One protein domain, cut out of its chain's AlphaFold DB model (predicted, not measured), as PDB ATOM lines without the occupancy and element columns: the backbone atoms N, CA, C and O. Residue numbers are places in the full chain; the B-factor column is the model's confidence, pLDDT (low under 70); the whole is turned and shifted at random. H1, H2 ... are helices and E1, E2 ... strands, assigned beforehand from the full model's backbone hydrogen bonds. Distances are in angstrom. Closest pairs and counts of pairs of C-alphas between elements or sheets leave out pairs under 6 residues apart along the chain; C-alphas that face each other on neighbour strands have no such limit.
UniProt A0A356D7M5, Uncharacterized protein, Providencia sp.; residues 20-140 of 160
ATOM      1  N   ALA A  20     151.130 174.990  96.853       91.25
ATOM      2  CA  ALA A  20     149.959 174.906  97.729       91.25
ATOM      3  C   ALA A  20     148.688 174.699  96.894       91.25
ATOM      4  O   ALA A  20     148.596 175.217  95.779       91.25
ATOM      5  N   PHE A  21     147.709 173.977  97.428       93.38
ATOM      6  CA  PHE A  21     146.447 173.663  96.769       93.38
ATOM      7  C   PHE A  21     145.289 173.836  97.746       93.38
ATOM      8  O   PHE A  21     145.371 173.374  98.883       93.38
ATOM      9  N   ASP A  22     144.209 174.468  97.299       94.44
ATOM     10  CA  ASP A  22     142.917 174.353  97.975       94.44
ATOM     11  C   ASP A  22     142.137 173.239  97.269       94.44
ATOM     12  O   ASP A  22     141.955 173.296  96.052       94.44
ATOM     13  N   CYS A  23     141.712 172.227  98.018       96.44
ATOM     14  CA  CYS A  23     140.988 171.071  97.499       96.44
ATOM     15  C   CYS A  23     139.608 170.955  98.145       96.44
ATOM     16  O   CYS A  23     139.434 171.284  99.322       96.44
ATOM     17  N   SER A  24     138.649 170.419  97.400       97.69
ATOM     18  CA  SER A  24     137.346 169.986  97.900       97.69
ATOM     19  C   SER A  24     137.492 168.649  98.640       97.69
ATOM     20  O   SER A  24     138.207 167.757  98.184       97.69
ATOM     21  N   ILE A  25     136.839 168.506  99.794       97.56
ATOM     22  CA  ILE A  25     136.820 167.253 100.563       97.56
ATOM     23  C   ILE A  25     135.661 166.392 100.062       97.56
ATOM     24  O   ILE A  25     134.505 166.819 100.132       97.56
ATOM     25  N   ASP A  26     135.947 165.166  99.622       96.94
ATOM     26  CA  ASP A  26     134.904 164.179  99.353       96.94
ATOM     27  C   ASP A  26     134.311 163.671 100.677       96.94
ATOM     28  O   ASP A  26     134.922 162.885 101.411       96.94
ATOM     29  N   GLN A  27     133.109 164.154 100.998       96.38
ATOM     30  CA  GLN A  27     132.449 163.837 102.263       96.38
ATOM     31  C   GLN A  27     132.099 162.358 102.390       96.38
ATOM     32  O   GLN A  27     132.129 161.843 103.503       96.38
ATOM     33  N   SER A  28     131.836 161.647 101.291       95.75
ATOM     34  CA  SER A  28     131.507 160.223 101.365       95.75
ATOM     35  C   SER A  28     132.700 159.405 101.858       95.75
ATOM     36  O   SER A  28     132.541 158.536 102.712       95.75
ATOM     37  N   PHE A  29     133.917 159.711 101.400       95.81
ATOM     38  CA  PHE A  29     135.123 159.061 101.925       95.81
ATOM     39  C   PHE A  29     135.458 159.497 103.356       95.81
ATOM     40  O   PHE A  29     135.879 158.668 104.170       95.81
ATOM     41  N   ASN A  30     135.222 160.768 103.687       96.25
ATOM     42  CA  ASN A  30     135.412 161.254 105.049       96.25
ATOM     43  C   ASN A  30     134.458 160.561 106.044       96.25
ATOM     44  O   ASN A  30     134.884 160.140 107.118       96.25
ATOM     45  N   GLU A  31     133.189 160.377 105.673       96.31
ATOM     46  CA  GLU A  31     132.187 159.643 106.455       96.31
ATOM     47  C   GLU A  31     132.579 158.176 106.648       96.31
ATOM     48  O   GLU A  31     132.590 157.703 107.785       96.31
ATOM     49  N   ILE A  32     133.008 157.482 105.586       95.12
ATOM     50  CA  ILE A  32     133.489 156.094 105.690       95.12
ATOM     51  C   ILE A  32     134.643 155.988 106.696       95.12
ATOM     52  O   ILE A  32     134.666 155.074 107.520       95.12
ATOM     53  N   SER A  33     135.591 156.926 106.656       95.25
ATOM     54  CA  SER A  33     136.705 156.953 107.609       95.25
ATOM     55  C   SER A  33     136.227 157.126 109.044       95.25
ATOM     56  O   SER A  33     136.713 156.450 109.948       95.25
ATOM     57  N   ARG A  34     135.238 157.995 109.271       95.31
ATOM     58  CA  ARG A  34     134.641 158.196 110.597       95.31
ATOM     59  C   ARG A  34     133.944 156.937 111.098       95.31
ATOM     60  O   ARG A  34     134.169 156.539 112.237       95.31
ATOM     61  N   GLU A  35     133.148 156.284 110.257       96.00
ATOM     62  CA  GLU A  35     132.447 155.040 110.599       96.00
ATOM     63  C   GLU A  35     133.407 153.900 110.960       96.00
ATOM     64  O   GLU A  35     133.100 153.059 111.806       96.00
ATOM     65  N   ARG A  36     134.591 153.886 110.339       93.81
ATOM     66  CA  ARG A  36     135.633 152.880 110.572       93.81
ATOM     67  C   ARG A  36     136.597 153.239 111.700       93.81
ATOM     68  O   ARG A  36     137.487 152.448 111.992       93.81
ATOM     69  N   ASN A  37     136.398 154.373 112.377       92.38
ATOM     70  CA  ASN A  37     137.328 154.915 113.372       92.38
ATOM     71  C   ASN A  37     138.749 155.095 112.806       92.38
ATOM     72  O   ASN A  37     139.738 154.728 113.444       92.38
ATOM     73  N   GLY A  38     138.836 155.644 111.596       90.50
ATOM     74  CA  GLY A  38     140.091 155.995 110.950       90.50
ATOM     75  C   GLY A  38     140.934 156.962 111.784       90.50
ATOM     76  O   GLY A  38     140.429 157.743 112.587       90.50
ATOM     77  N   LEU A  39     142.243 156.914 111.561       89.00
ATOM     78  CA  LEU A  39     143.262 157.694 112.260       89.00
ATOM     79  C   LEU A  39     143.150 159.199 111.994       89.00
ATOM     80  O   LEU A  39     143.583 159.997 112.820       89.00
ATOM     81  N   PHE A  40     142.605 159.580 110.840       88.75
ATOM     82  CA  PHE A  40     142.419 160.969 110.443       88.75
ATOM     83  C   PHE A  40     141.101 161.138 109.689       88.75
ATOM     84  O   PHE A  40     140.759 160.376 108.780       88.75
ATOM     85  N   THR A  41     140.359 162.168 110.087       94.62
ATOM     86  CA  THR A  41     139.084 162.567 109.481       94.62
ATOM     87  C   THR A  41     139.002 164.079 109.475       94.62
ATOM     88  O   THR A  41     139.560 164.715 110.362       94.62
ATOM     89  N   PHE A  42     138.387 164.686 108.469       95.56
ATOM     90  CA  PHE A  42     138.129 166.123 108.515       95.56
ATOM     91  C   PHE A  42     136.924 166.414 109.417       95.56
ATOM     92  O   PHE A  42     136.004 165.582 109.479       95.56
ATOM     93  N   PRO A  43     136.873 167.609 110.041       94.94
ATOM     94  CA  PRO A  43     135.666 168.083 110.702       94.94
ATOM     95  C   PRO A  43     134.460 167.957 109.766       94.94
ATOM     96  O   PRO A  43     134.545 168.315 108.594       94.94
ATOM     97  N   THR A  44     133.312 167.508 110.274       93.06
ATOM     98  CA  THR A  44     132.118 167.240 109.443       93.06
ATOM     99  C   THR A  44     131.580 168.469 108.706       93.06
ATOM    100  O   THR A  44     130.922 168.339 107.681       93.06
ATOM    101  N   ALA A  45     131.857 169.672 109.212       93.69
ATOM    102  CA  ALA A  45     131.479 170.926 108.562       93.69
ATOM    103  C   ALA A  45     132.513 171.420 107.529       93.69
ATOM    104  O   ALA A  45     132.240 172.377 106.803       93.69
ATOM    105  N   ALA A  46     133.710 170.826 107.481       95.19
ATOM    106  CA  ALA A  46     134.762 171.238 106.564       95.19
ATOM    107  C   ALA A  46     134.468 170.703 105.162       95.19
ATOM    108  O   ALA A  46     134.409 169.499 104.946       95.19
ATOM    109  N   THR A  47     134.322 171.606 104.196       95.88
ATOM    110  CA  THR A  47     134.092 171.263 102.782       95.88
ATOM    111  C   THR A  47     135.357 171.343 101.936       95.88
ATOM    112  O   THR A  47     135.390 170.819 100.827       95.88
ATOM    113  N   THR A  48     136.399 171.997 102.450       95.81
ATOM    114  CA  THR A  48     137.672 172.198 101.759       95.81
ATOM    115  C   THR A  48     138.847 171.968 102.700       95.81
ATOM    116  O   THR A  48     138.741 172.184 103.910       95.81
ATOM    117  N   ALA A  49     139.975 171.556 102.129       94.81
ATOM    118  CA  ALA A  49     141.245 171.388 102.816       94.81
ATOM    119  C   ALA A  49     142.355 172.098 102.039       94.81
ATOM    120  O   ALA A  49     142.341 172.138 100.808       94.81
ATOM    121  N   ARG A  50     143.340 172.634 102.766       93.44
ATOM    122  CA  ARG A  50     144.565 173.151 102.158       93.44
ATOM    123  C   ARG A  50     145.663 172.105 102.241       93.44
ATOM    124  O   ARG A  50     145.949 171.598 103.324       93.44
ATOM    125  N   VAL A  51     146.278 171.839 101.095       93.94
ATOM    126  CA  VAL A  51     147.344 170.857 100.910       93.94
ATOM    127  C   VAL A  51     148.600 171.577 100.440       93.94
ATOM    128  O   VAL A  51     148.554 172.366  99.499       93.94
ATOM    129  N   TYR A  52     149.733 171.290 101.058       93.75
ATOM    130  CA  TYR A  52     151.043 171.743 100.613       93.75
ATOM    131  C   TYR A  52     151.852 170.547 100.141       93.75
ATOM    132  O   TYR A  52     151.807 169.481 100.749       93.75
ATOM    133  N   LEU A  53     152.602 170.732  99.062       93.12
ATOM    134  CA  LEU A  53     153.537 169.745  98.551       93.12
ATOM    135  C   LEU A  53     154.950 170.321  98.640       93.12
ATOM    136  O   LEU A  53     155.331 171.170  97.829       93.12
ATOM    137  N   ILE A  54     155.707 169.861  99.635       92.81
ATOM    138  CA  ILE A  54     157.061 170.329  99.963       92.81
ATOM    139  C   ILE A  54     157.993 169.125  99.856       92.81
ATOM    140  O   ILE A  54     157.732 168.103 100.481       92.81
ATOM    141  N   ASP A  55     159.029 169.203  99.017       92.44
ATOM    142  CA  ASP A  55     159.958 168.088  98.769       92.44
ATOM    143  C   ASP A  55     159.241 166.758  98.453       92.44
ATOM    144  O   ASP A  55     159.598 165.687  98.933       92.44
ATOM    145  N   ASN A  56     158.170 166.846  97.653       94.75
ATOM    146  CA  ASN A  56     157.263 165.742  97.314       94.75
ATOM    147  C   ASN A  56     156.588 165.054  98.517       94.75
ATOM    148  O   ASN A  56     156.092 163.941  98.378       94.75
ATOM    149  N   THR A  57     156.525 165.719  99.667       95.38
ATOM    150  CA  THR A  57     155.780 165.295 100.856       95.38
ATOM    151  C   THR A  57     154.508 166.129 100.984       95.38
ATOM    152  O   THR A  57     154.533 167.349 100.793       95.38
ATOM    153  N   LEU A  58     153.381 165.474 101.270       94.38
ATOM    154  CA  LEU A  58     152.098 166.148 101.477       94.38
ATOM    155  C   LEU A  58     151.990 166.648 102.916       94.38
ATOM    156  O   LEU A  58     152.212 165.897 103.861       94.38
ATOM    157  N   HIS A  59     151.581 167.899 103.078       94.19
ATOM    158  CA  HIS A  59     151.185 168.460 104.363       94.19
ATOM    159  C   HIS A  59     149.756 168.971 104.255       94.19
ATOM    160  O   HIS A  59     149.454 169.779 103.377       94.19
ATOM    161  N   ILE A  60     148.871 168.512 105.132       92.06
ATOM    162  CA  ILE A  60     147.461 168.908 105.123       92.06
ATOM    163  C   ILE A  60     147.102 169.444 106.487       92.06
ATOM    164  O   ILE A  60     147.387 168.816 107.503       92.06
ATOM    165  N   MET A  61     146.446 170.592 106.503       85.81
ATOM    166  CA  MET A  61     146.044 171.214 107.754       85.81
ATOM    167  C   MET A  61     144.611 170.845 108.138       85.81
ATOM    168  O   MET A  61     143.770 170.631 107.262       85.81
ATOM    169  N   LYS A  62     144.316 170.912 109.442       84.94
ATOM    170  CA  LYS A  62     142.950 170.874 110.006       84.94
ATOM    171  C   LYS A  62     142.206 169.535 109.880       84.94
ATOM    172  O   LYS A  62     140.992 169.536 109.668       84.94
ATOM    173  N   PHE A  63     142.885 168.403 110.053       88.44
ATOM    174  CA  PHE A  63     142.164 167.180 110.414       88.44
ATOM    175  C   PHE A  63     141.630 167.274 111.855       88.44
ATOM    176  O   PHE A  63     142.198 167.971 112.704       88.44
ATOM    177  N   ASP A  64     140.556 166.541 112.152       85.69
ATOM    178  CA  ASP A  64     140.165 166.194 113.517       85.69
ATOM    179  C   ASP A  64     141.334 165.405 114.133       85.69
ATOM    180  O   ASP A  64     141.563 164.246 113.787       85.69
ATOM    181  N   GLY A  65     142.117 166.051 115.002       75.25
ATOM    182  CA  GLY A  65     143.321 165.467 115.610       75.25
ATOM    183  C   GLY A  65     144.636 166.181 115.283       75.25
ATOM    184  O   GLY A  65     145.652 165.852 115.891       75.25
ATOM    185  N   GLY A  66     144.621 167.183 114.398       85.44
ATOM    186  CA  GLY A  66     145.778 168.033 114.105       85.44
ATOM    187  C   GLY A  66     146.131 168.094 112.622       85.44
ATOM    188  O   GLY A  66     145.338 167.735 111.755       85.44
ATOM    189  N   ASP A  67     147.329 168.580 112.327       90.38
ATOM    190  CA  ASP A  67     147.840 168.633 110.961       90.38
ATOM    191  C   ASP A  67     148.494 167.298 110.579       90.38
ATOM    192  O   ASP A  67     149.091 166.607 111.407       90.38
ATOM    193  N   TYR A  68     148.393 166.938 109.305       91.19
ATOM    194  CA  TYR A  68     148.980 165.735 108.734       91.19
ATOM    195  C   TYR A  68     150.259 166.064 107.974       91.19
ATOM    196  O   TYR A  68     150.288 166.990 107.162       91.19
ATOM    197  N   THR A  69     151.299 165.268 108.202       94.44
ATOM    198  CA  THR A  69     152.508 165.234 107.379       94.44
ATOM    199  C   THR A  69     152.671 163.817 106.857       94.44
ATOM    200  O   THR A  69     152.784 162.882 107.648       94.44
ATOM    201  N   GLY A  70     152.624 163.683 105.538       94.25
ATOM    202  CA  GLY A  70     152.688 162.411 104.839       94.25
ATOM    203  C   GLY A  70     154.108 161.915 104.619       94.25
ATOM    204  O   GLY A  70     155.049 162.282 105.328       94.25
ATOM    205  N   TYR A  71     154.260 161.088 103.592       96.69
ATOM    206  CA  TYR A  71     155.537 160.493 103.221       96.69
ATOM    207  C   TYR A  71     156.124 161.176 101.989       96.69
ATOM    208  O   TYR A  71     155.417 161.745 101.157       96.69
ATOM    209  N   THR A  72     157.444 161.089 101.836       97.31
ATOM    210  CA  THR A  72     158.096 161.530 100.604       97.31
ATOM    211  C   THR A  72     157.683 160.623  99.450       97.31
ATOM    212  O   THR A  72     157.984 159.427  99.437       97.31
ATOM    213  N   MET A  73     157.005 161.204  98.467       97.31
ATOM    214  CA  MET A  73     156.486 160.487  97.311       97.31
ATOM    215  C   MET A  73     157.480 160.454  96.149       97.31
ATOM    216  O   MET A  73     158.334 161.326  95.976       97.31
ATOM    217  N   THR A  74     157.300 159.460  95.285       97.62
ATOM    218  CA  THR A  74     158.058 159.289  94.043       97.62
ATOM    219  C   THR A  74     157.138 159.373  92.836       97.62
ATOM    220  O   THR A  74     155.949 159.070  92.922       97.62
ATOM    221  N   LYS A  75     157.671 159.816  91.697       97.94
ATOM    222  CA  LYS A  75     156.897 159.881  90.459       97.94
ATOM    223  C   LYS A  75     156.692 158.479  89.895       97.94
ATOM    224  O   LYS A  75     157.639 157.712  89.753       97.94
ATOM    225  N   ASN A  76     155.455 158.168  89.547       97.62
ATOM    226  CA  ASN A  76     155.084 156.905  88.950       97.62
ATOM    227  C   ASN A  76     155.344 156.914  87.438       97.62
ATOM    228  O   ASN A  76     154.871 157.792  86.716       97.62
ATOM    229  N   GLU A  77     156.054 155.910  86.934       97.56
ATOM    230  CA  GLU A  77     156.452 155.843  85.520       97.56
ATOM    231  C   GLU A  77     155.453 155.079  84.637       97.56
ATOM    232  O   GLU A  77     155.471 155.198  83.408       97.56
ATOM    233  N   GLN A  78     154.544 154.317  85.250       96.06
ATOM    234  CA  GLN A  78     153.591 153.462  84.548       96.06
ATOM    235  C   GLN A  78     152.281 153.330  85.317       96.06
ATOM    236  O   GLN A  78     152.282 153.281  86.539       96.06
ATOM    237  N   GLN A  79     151.158 153.200  84.617       96.50
ATOM    238  CA  GLN A  79     149.885 152.956  85.289       96.50
ATOM    239  C   GLN A  79     149.930 151.646  86.093       96.50
ATOM    240  O   GLN A  79     150.313 150.603  85.561       96.50
ATOM    241  N   ARG A  80     149.494 151.687  87.355       95.94
ATOM    242  CA  ARG A  80     149.393 150.510  88.230       95.94
ATOM    243  C   ARG A  80     148.159 150.572  89.121       95.94
ATOM    244  O   ARG A  80     147.679 151.652  89.454       95.94
ATOM    245  N   GLN A  81     147.660 149.406  89.513       96.38
ATOM    246  CA  GLN A  81     146.661 149.280  90.572       96.38
ATOM    247  C   GLN A  81     147.371 149.052  91.911       96.38
ATOM    248  O   GLN A  81     148.426 148.415  91.965       96.38
ATOM    249  N   VAL A  82     146.799 149.579  92.989       95.62
ATOM    250  CA  VAL A  82     147.219 149.273  94.359       95.62
ATOM    251  C   VAL A  82     146.520 147.988  94.800       95.62
ATOM    252  O   VAL A  82     145.294 147.947  94.870       95.62
ATOM    253  N   GLU A  83     147.283 146.928  95.063       94.00
ATOM    254  CA  GLU A  83     146.724 145.609  95.415       94.00
ATOM    255  C   GLU A  83     146.459 145.434  96.917       94.00
ATOM    256  O   GLU A  83     145.687 144.559  97.312       94.00
ATOM    257  N   SER A  84     147.082 146.259  97.763       93.19
ATOM    258  CA  SER A  84     146.909 146.216  99.221       93.19
ATOM    259  C   SER A  84     145.506 146.641  99.665       93.19
ATOM    260  O   SER A  84     145.031 146.168 100.696       93.19
ATOM    261  N   ILE A  85     144.822 147.471  98.870       94.81
ATOM    262  CA  ILE A  85     143.466 147.964  99.133       94.81
ATOM    263  C   ILE A  85     142.452 147.042  98.445       94.81
ATOM    264  O   ILE A  85     142.418 146.934  97.220       94.81
ATOM    265  N   LYS A  86     141.605 146.370  99.229       92.94
ATOM    266  CA  LYS A  86     140.643 145.370  98.726       92.94
ATOM    267  C   LYS A  86     139.228 145.897  98.531       92.94
ATOM    268  O   LYS A  86     138.432 145.275  97.833       92.94
ATOM    269  N   ASP A  87     138.890 146.992  99.188       90.12
ATOM    270  CA  ASP A  87     137.556 147.588  99.212       90.12
ATOM    271  C   ASP A  87     137.379 148.738  98.216       90.12
ATOM    272  O   ASP A  87     136.248 149.050  97.849       90.12
ATOM    273  N   PHE A  88     138.476 149.306  97.715       90.25
ATOM    274  CA  PHE A  88     138.466 150.334  96.680       90.25
ATOM    275  C   PHE A  88     139.449 149.997  95.569       90.25
ATOM    276  O   PHE A  88     140.556 149.518  95.805       90.25
ATOM    277  N   LYS A  89     139.063 150.309  94.332       93.06
ATOM    278  CA  LYS A  89     139.980 150.240  93.200       93.06
ATOM    279  C   LYS A  89     140.778 151.538  93.125       93.06
ATOM    280  O   LYS A  89     140.298 152.520  92.568       93.06
ATOM    281  N   VAL A  90     141.996 151.520  93.655       94.56
ATOM    282  CA  VAL A  90     142.916 152.662  93.581       94.56
ATOM    283  C   VAL A  90     143.892 152.458  92.429       94.56
ATOM    284  O   VAL A  90     144.619 151.463  92.371       94.56
ATOM    285  N   MET A  91     143.879 153.403  91.494       96.12
ATOM    286  CA  MET A  91     144.758 153.432  90.331       96.12
ATOM    287  C   MET A  91     145.751 154.576  90.490       96.12
ATOM    288  O   MET A  91     145.349 155.703  90.757       96.12
ATOM    289  N   ILE A  92     147.029 154.284  90.280       96.94
ATOM    290  CA  ILE A  92     148.091 155.284  90.208       96.94
ATOM    291  C   ILE A  92     148.465 155.409  88.737       96.94
ATOM    292  O   ILE A  92     148.904 154.441  88.106       96.94
ATOM    293  N   SER A  93     148.248 156.589  88.176       97.69
ATOM    294  CA  SER A  93     148.494 156.879  86.768       97.69
ATOM    295  C   SER A  93     149.971 157.154  86.528       97.69
ATOM    296  O   SER A  93     150.731 157.478  87.444       97.69
ATOM    297  N   LYS A  94     150.407 157.021  85.275       97.69
ATOM    298  CA  LYS A  94     151.736 157.494  84.883       97.69
ATOM    299  C   LYS A  94     151.805 159.006  85.109       97.69
ATOM    300  O   LYS A  94     150.973 159.735  84.593       97.69
ATOM    301  N   GLY A  95     152.827 159.467  85.819       97.06
ATOM    302  CA  GLY A  95     153.043 160.877  86.129       97.06
ATOM    303  C   GLY A  95     152.551 161.315  87.507       97.06
ATOM    304  O   GLY A  95     153.020 162.354  87.976       97.06
ATOM    305  N   ASP A  96     151.702 160.522  88.167       97.94
ATOM    306  CA  ASP A  96     151.280 160.773  89.548       97.94
ATOM    307  C   ASP A  96     152.479 160.673  90.499       97.94
ATOM    308  O   ASP A  96     153.416 159.906  90.260       97.94
ATOM    309  N   LEU A  97     152.454 161.434  91.590       97.81
ATOM    310  CA  LEU A  97     153.337 161.185  92.725       97.81
ATOM    311  C   LEU A  97     152.652 160.194  93.660       97.81
ATOM    312  O   LEU A  97     151.452 160.308  93.899       97.81
ATOM    313  N   TYR A  98     153.407 159.240  94.194       98.19
ATOM    314  CA  TYR A  98     152.863 158.288  95.145       98.19
ATOM    315  C   TYR A  98     153.871 157.810  96.189       98.19
ATOM    316  O   TYR A  98     155.087 157.799  95.966       98.19
ATOM    317  N   TYR A  99     153.324 157.357  97.307       98.12
ATOM    318  CA  TYR A  99     153.980 156.531  98.310       98.12
ATOM    319  C   TYR A  99     153.107 155.298  98.565       98.12
ATOM    320  O   TYR A  99     151.883 155.399  98.558       98.12
ATOM    321  N   ASP A 100     153.725 154.134  98.752       96.38
ATOM    322  CA  ASP A 100     153.033 152.869  99.019       96.38
ATOM    323  C   ASP A 100     153.981 151.914  99.760       96.38
ATOM    324  O   ASP A 100     154.935 151.405  99.167       96.38
ATOM    325  N   ASP A 101     153.724 151.672 101.051       95.31
ATOM    326  CA  ASP A 101     154.399 150.632 101.851       95.31
ATOM    327  C   ASP A 101     153.497 149.417 102.139       95.31
ATOM    328  O   ASP A 101     153.809 148.578 102.989       95.31
ATOM    329  N   GLY A 102     152.353 149.329 101.454       91.62
ATOM    330  CA  GLY A 102     151.319 148.325 101.677       91.62
ATOM    331  C   GLY A 102     150.376 148.613 102.851       91.62
ATOM    332  O   GLY A 102     149.330 147.969 102.930       91.62
ATOM    333  N   ARG A 103     150.694 149.567 103.736       93.88
ATOM    334  CA  ARG A 103     149.814 150.011 104.834       93.88
ATOM    335  C   ARG A 103     149.348 151.440 104.629       93.88
ATOM    336  O   ARG A 103     148.164 151.701 104.766       93.88
ATOM    337  N   ALA A 104     150.258 152.347 104.309       95.38
ATOM    338  CA  ALA A 104     149.957 153.717 103.944       95.38
ATOM    339  C   ALA A 104     150.178 153.885 102.443       95.38
ATOM    340  O   ALA A 104     151.232 153.533 101.909       95.38
ATOM    341  N   ILE A 105     149.160 154.416 101.775       96.88
ATOM    342  CA  ILE A 105     149.184 154.731 100.358       96.88
ATOM    343  C   ILE A 105     148.772 156.185 100.203       96.88
ATOM    344  O   ILE A 105     147.682 156.577 100.619       96.88
ATOM    345  N   GLU A 106     149.644 156.972  99.589       97.69
ATOM    346  CA  GLU A 106     149.397 158.373  99.263       97.69
ATOM    347  C   GLU A 106     149.543 158.555  97.766       97.69
ATOM    348  O   GLU A 106     150.477 158.027  97.160       97.69
ATOM    349  N   VAL A 107     148.622 159.297  97.167       97.81
ATOM    350  CA  VAL A 107     148.638 159.591  95.740       97.81
ATOM    351  C   VAL A 107     148.332 161.062  95.558       97.81
ATOM    352  O   VAL A 107     147.298 161.544  96.009       97.81
ATOM    353  N   PHE A 108     149.199 161.770  94.852       97.44
ATOM    354  CA  PHE A 108     148.900 163.084  94.307       97.44
ATOM    355  C   PHE A 108     148.884 162.983  92.788       97.44
ATOM    356  O   PHE A 108     149.909 162.665  92.180       97.44
ATOM    357  N   SER A 109     147.732 163.267  92.181       97.00
ATOM    358  CA  SER A 109     147.569 163.272  90.729       97.00
ATOM    359  C   SER A 109     147.451 164.708  90.217       97.00
ATOM    360  O   SER A 109     146.380 165.314  90.323       97.00
ATOM    361  N   PRO A 110     148.526 165.281  89.640       92.75
ATOM    362  CA  PRO A 110     148.482 166.629  89.083       92.75
ATOM    363  C   PRO A 110     147.517 166.748  87.903       92.75
ATOM    364  O   PRO A 110     146.894 167.786  87.727       92.75
ATOM    365  N   GLU A 111     147.402 165.701  87.083       94.00
ATOM    366  CA  GLU A 111     146.536 165.708  85.899       94.00
ATOM    367  C   GLU A 111     145.055 165.659  86.289       94.00
ATOM    368  O   GLU A 111     144.236 166.370  85.710       94.00
ATOM    369  N   GLN A 112     144.717 164.864  87.308       95.94
ATOM    370  CA  GLN A 112     143.341 164.731  87.789       95.94
ATOM    371  C   GLN A 112     142.964 165.802  88.822       95.94
ATOM    372  O   GLN A 112     141.788 165.935  89.152       95.94
ATOM    373  N   ASN A 113     143.930 166.589  89.309       96.25
ATOM    374  CA  ASN A 113     143.770 167.532  90.420       96.25
ATOM    375  C   ASN A 113     143.184 166.861  91.672       96.25
ATOM    376  O   ASN A 113     142.250 167.380  92.289       96.25
ATOM    377  N   THR A 114     143.721 165.693  92.031       97.69
ATOM    378  CA  THR A 114     143.254 164.908  93.178       97.69
ATOM    379  C   THR A 114     144.387 164.544  94.121       97.69
ATOM    380  O   THR A 114     145.557 164.448  93.732       97.69
ATOM    381  N   VAL A 115     144.022 164.326  95.381       97.44
ATOM    382  CA  VAL A 115     144.905 163.752  96.394       97.44
ATOM    383  C   VAL A 115     144.161 162.623  97.102       97.44
ATOM    384  O   VAL A 115     143.028 162.811  97.533       97.44
ATOM    385  N   GLY A 116     144.778 161.454  97.221       96.25
ATOM    386  CA  GLY A 116     144.229 160.295  97.916       96.25
ATOM    387  C   GLY A 116     145.147 159.831  99.041       96.25
ATOM    388  O   GLY A 116     146.358 159.746  98.847       96.25
ATOM    389  N   PHE A 117     144.565 159.492 100.189       93.25
ATOM    390  CA  PHE A 117     145.256 158.927 101.348       93.25
ATOM    391  C   PHE A 117     144.497 157.711 101.836       93.25
ATOM    392  O   PHE A 117     143.299 157.800 102.103       93.25
ATOM    393  N   TYR A 118     145.196 156.595 101.980       95.12
ATOM    394  CA  TYR A 118     144.611 155.329 102.389       95.12
ATOM    395  C   TYR A 118     145.500 154.687 103.445       95.12
ATOM    396  O   TYR A 118     146.670 154.410 103.190       95.12
ATOM    397  N   TYR A 119     144.938 154.437 104.625       95.06
ATOM    398  CA  TYR A 119     145.562 153.619 105.659       95.06
ATOM    399  C   TYR A 119     144.812 152.303 105.768       95.06
ATOM    400  O   TYR A 119     143.641 152.262 106.144       95.06
ATOM    401  N   VAL A 120     145.514 151.238 105.408       95.25
ATOM    402  CA  VAL A 120     145.013 149.882 105.249       95.25
ATOM    403  C   VAL A 120     145.285 149.077 106.509       95.25
ATOM    404  O   VAL A 120     146.423 149.003 106.979       95.25
ATOM    405  N   ASP A 121     144.256 148.407 107.022       92.88
ATOM    406  CA  ASP A 121     144.431 147.360 108.020       92.88
ATOM    407  C   ASP A 121     145.125 146.152 107.365       92.88
ATOM    408  O   ASP A 121     144.532 145.488 106.506       92.88
ATOM    409  N   PRO A 122     146.355 145.798 107.778       89.19
ATOM    410  CA  PRO A 122     147.106 144.708 107.164       89.19
ATOM    411  C   PRO A 122     146.439 143.335 107.338       89.19
ATOM    412  O   PRO A 122     146.767 142.401 106.607       89.19
ATOM    413  N   LYS A 123     145.513 143.176 108.295       90.62
ATOM    414  CA  LYS A 123     144.798 141.910 108.509       90.62
ATOM    415  C   LYS A 123     143.688 141.711 107.490       90.62
ATOM    416  O   LYS A 123     143.495 140.600 106.996       90.62
ATOM    417  N   THR A 124     142.936 142.766 107.194       92.25
ATOM    418  CA  THR A 124     141.747 142.679 106.340       92.25
ATOM    419  C   THR A 124     142.003 143.157 104.914       92.25
ATOM    420  O   THR A 124     141.349 142.668 103.992       92.25
ATOM    421  N   GLY A 125     142.979 144.043 104.706       92.75
ATOM    422  CA  GLY A 125     143.210 144.753 103.446       92.75
ATOM    423  C   GLY A 125     142.172 145.845 103.169       92.75
ATOM    424  O   GLY A 125     142.042 146.280 102.030       92.75
ATOM    425  N   LYS A 126     141.381 146.239 104.174       93.94
ATOM    426  CA  LYS A 126     140.422 147.346 104.072       93.94
ATOM    427  C   LYS A 126     141.074 148.640 104.528       93.94
ATOM    428  O   LYS A 126     141.900 148.615 105.436       93.94
ATOM    429  N   ALA A 127     140.698 149.755 103.915       93.38
ATOM    430  CA  ALA A 127     141.181 151.061 104.339       93.38
ATOM    431  C   ALA A 127     140.304 151.626 105.471       93.38
ATOM    432  O   ALA A 127     139.122 151.894 105.266       93.38
ATOM    433  N   ASP A 128     140.868 151.814 106.660       92.00
ATOM    434  CA  ASP A 128     140.141 152.372 107.810       92.00
ATOM    435  C   ASP A 128     140.193 153.902 107.825       92.00
ATOM    436  O   ASP A 128     139.267 154.549 108.301       92.00
ATOM    437  N   SER A 129     141.255 154.490 107.261       92.38
ATOM    438  CA  SER A 129     141.348 155.942 107.036       92.38
ATOM    439  C   SER A 129     141.491 156.202 105.547       92.38
ATOM    440  O   SER A 129     142.428 155.714 104.918       92.38
ATOM    441  N   ILE A 130     140.541 156.939 104.990       94.81
ATOM    442  CA  ILE A 130     140.405 157.235 103.571       94.81
ATOM    443  C   ILE A 130     140.076 158.709 103.412       94.81
ATOM    444  O   ILE A 130     139.016 159.176 103.821       94.81
ATOM    445  N   GLN A 131     140.959 159.443 102.759       95.62
ATOM    446  CA  GLN A 131     140.677 160.822 102.397       95.62
ATOM    447  C   GLN A 131     140.896 160.976 100.911       95.62
ATOM    448  O   GLN A 131     141.959 160.633 100.394       95.62
ATOM    449  N   TYR A 132     139.867 161.466 100.234       96.62
ATOM    450  CA  TYR A 132     139.920 161.756  98.817       96.62
ATOM    451  C   TYR A 132     139.584 163.227  98.626       96.62
ATOM    452  O   TYR A 132     138.497 163.693  98.962       96.62
ATOM    453  N   LEU A 133     140.575 163.969  98.159       97.44
ATOM    454  CA  LEU A 133     140.489 165.385  97.884       97.44
ATOM    455  C   LEU A 133     140.406 165.575  96.376       97.44
ATOM    456  O   LEU A 133     141.177 164.980  95.619       97.44
ATOM    457  N   THR A 134     139.472 166.407  95.948       97.81
ATOM    458  CA  THR A 134     139.185 166.673  94.540       97.81
ATOM    459  C   THR A 134     139.342 168.154  94.240       97.81
ATOM    460  O   THR A 134     139.500 168.973  95.146       97.81
ATOM    461  N   GLU A 135     139.324 168.506  92.954       97.00
ATOM    462  CA  GLU A 135     139.340 169.903  92.506       97.00
ATOM    463  C   GLU A 135     140.505 170.712  93.107       97.00
ATOM    464  O   GLU A 135     140.365 171.896  93.400       97.00
ATOM    465  N   CYS A 136     141.663 170.075  93.302       95.50
ATOM    466  CA  CYS A 136     142.824 170.694  93.927       95.50
ATOM    467  C   CYS A 136     143.403 171.803  93.045       95.50
ATOM    468  O   CYS A 136     144.186 171.555  92.125       95.50
ATOM    469  N   GLN A 137     143.041 173.049  93.341       93.38
ATOM    470  CA  GLN A 137     143.490 174.213  92.588       93.38
ATOM    471  C   GLN A 137     144.747 174.793  93.211       93.38
ATOM    472  O   GLN A 137     144.768 175.140  94.394       93.38
ATOM    473  N   ARG A 138     145.795 174.948  92.395       89.88
ATOM    474  CA  ARG A 138     147.039 175.574  92.843       89.88
ATOM    475  C   ARG A 138     146.765 177.004  93.314       89.88
ATOM    476  O   ARG A 138     146.177 177.808  92.592       89.88
ATOM    477  N   ARG A 139     147.254 177.327  94.505       82.25
ATOM    478  CA  ARG A 139     147.340 178.682  95.043       82.25
ATOM    479  C   ARG A 139     148.800 179.103  95.092       82.25
ATOM    480  O   ARG A 139     149.679 178.320  95.448       82.25
ATOM    481  N   GLU A 140     149.054 180.345  94.710       65.69
ATOM    482  CA  GLU A 140     150.317 180.996  95.032       65.69
ATOM    483  C   GLU A 140     150.244 181.413  96.502       65.69
ATOM    484  O   GLU A 140     149.399 182.229  96.870       65.69
TER     485      GLU A 140
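Overview. This is residues 20 to 140 of the 160 residues of an uncharacterized protein of Providencia sp. (UniProt A0A356D7M5). One antiparallel sheet of eight strands is curled like part of a barrel, folded into two leaves that face each other: E4 E3 E2 E1 and E7 E6 E5, with E8 as the hinge. Helix H1 packs on E8, and a long link, residues 73 to 96, joins edge strands E4 and E5. The printed part has 121 residues, with one named helix and eight named strands in the order E1 H1 E2 E3 E4 E5 E6 E7 E8 along the chain; the class is mostly strand, with strands holding 57 of the 66 residues in named elements, and the sheet's order is E4 E3 E2 E1 E8 E7 E6 E5. The whole is compact, radius of gyration of the C-alphas 13.3 A, spanning 34 by 34 by 20 A.

Arrangement. E1, residues 20 to 25, has antiparallel neighbours E8, residues 127 to 139 (N 22 to O 137, 3.0 A), and E2, residues 48 to 54 (N 21 to O 51, 2.8 A). H1, residues 27 to 35, is on the sheet at a height of 5.3 A, only just over E8 with 3 C-alphas, and runs along it at 13 degrees on the local plane; the closest C-alphas, Ser 33 and Ser 129, are 4.8 A apart. Every O i to N i+4 pair in H1 is within hydrogen-bond range. E2, E3, residues 57 to 63, and E4, residues 66 to 72, form a meander, each strand the antiparallel neighbour of the one before (N 52 to O 59, 2.8 A; N 68 to O 60, 2.8 A). E5, residues 97 to 100, E6, residues 104 to 109, E7, residues 114 to 120, and E8 form another (N 99 to O 106, 2.9 A; N 107 to O 116, 2.9 A; N 131 to O 117, 2.9 A). E8 bends by 64 degrees at residue 135.

Along the chain. E1 begins at C-alpha 20, (149.959, 174.906, 97.729); E8, 29.8 A long, ends at C-alpha 139, (147.340, 178.682, 95.043). E2 is 19.6 A long.

Size, cuts and confidence. The printed part has no cut. The links H1 to E2 and E4 to E5 are long. Residue 140 has pLDDT under 70.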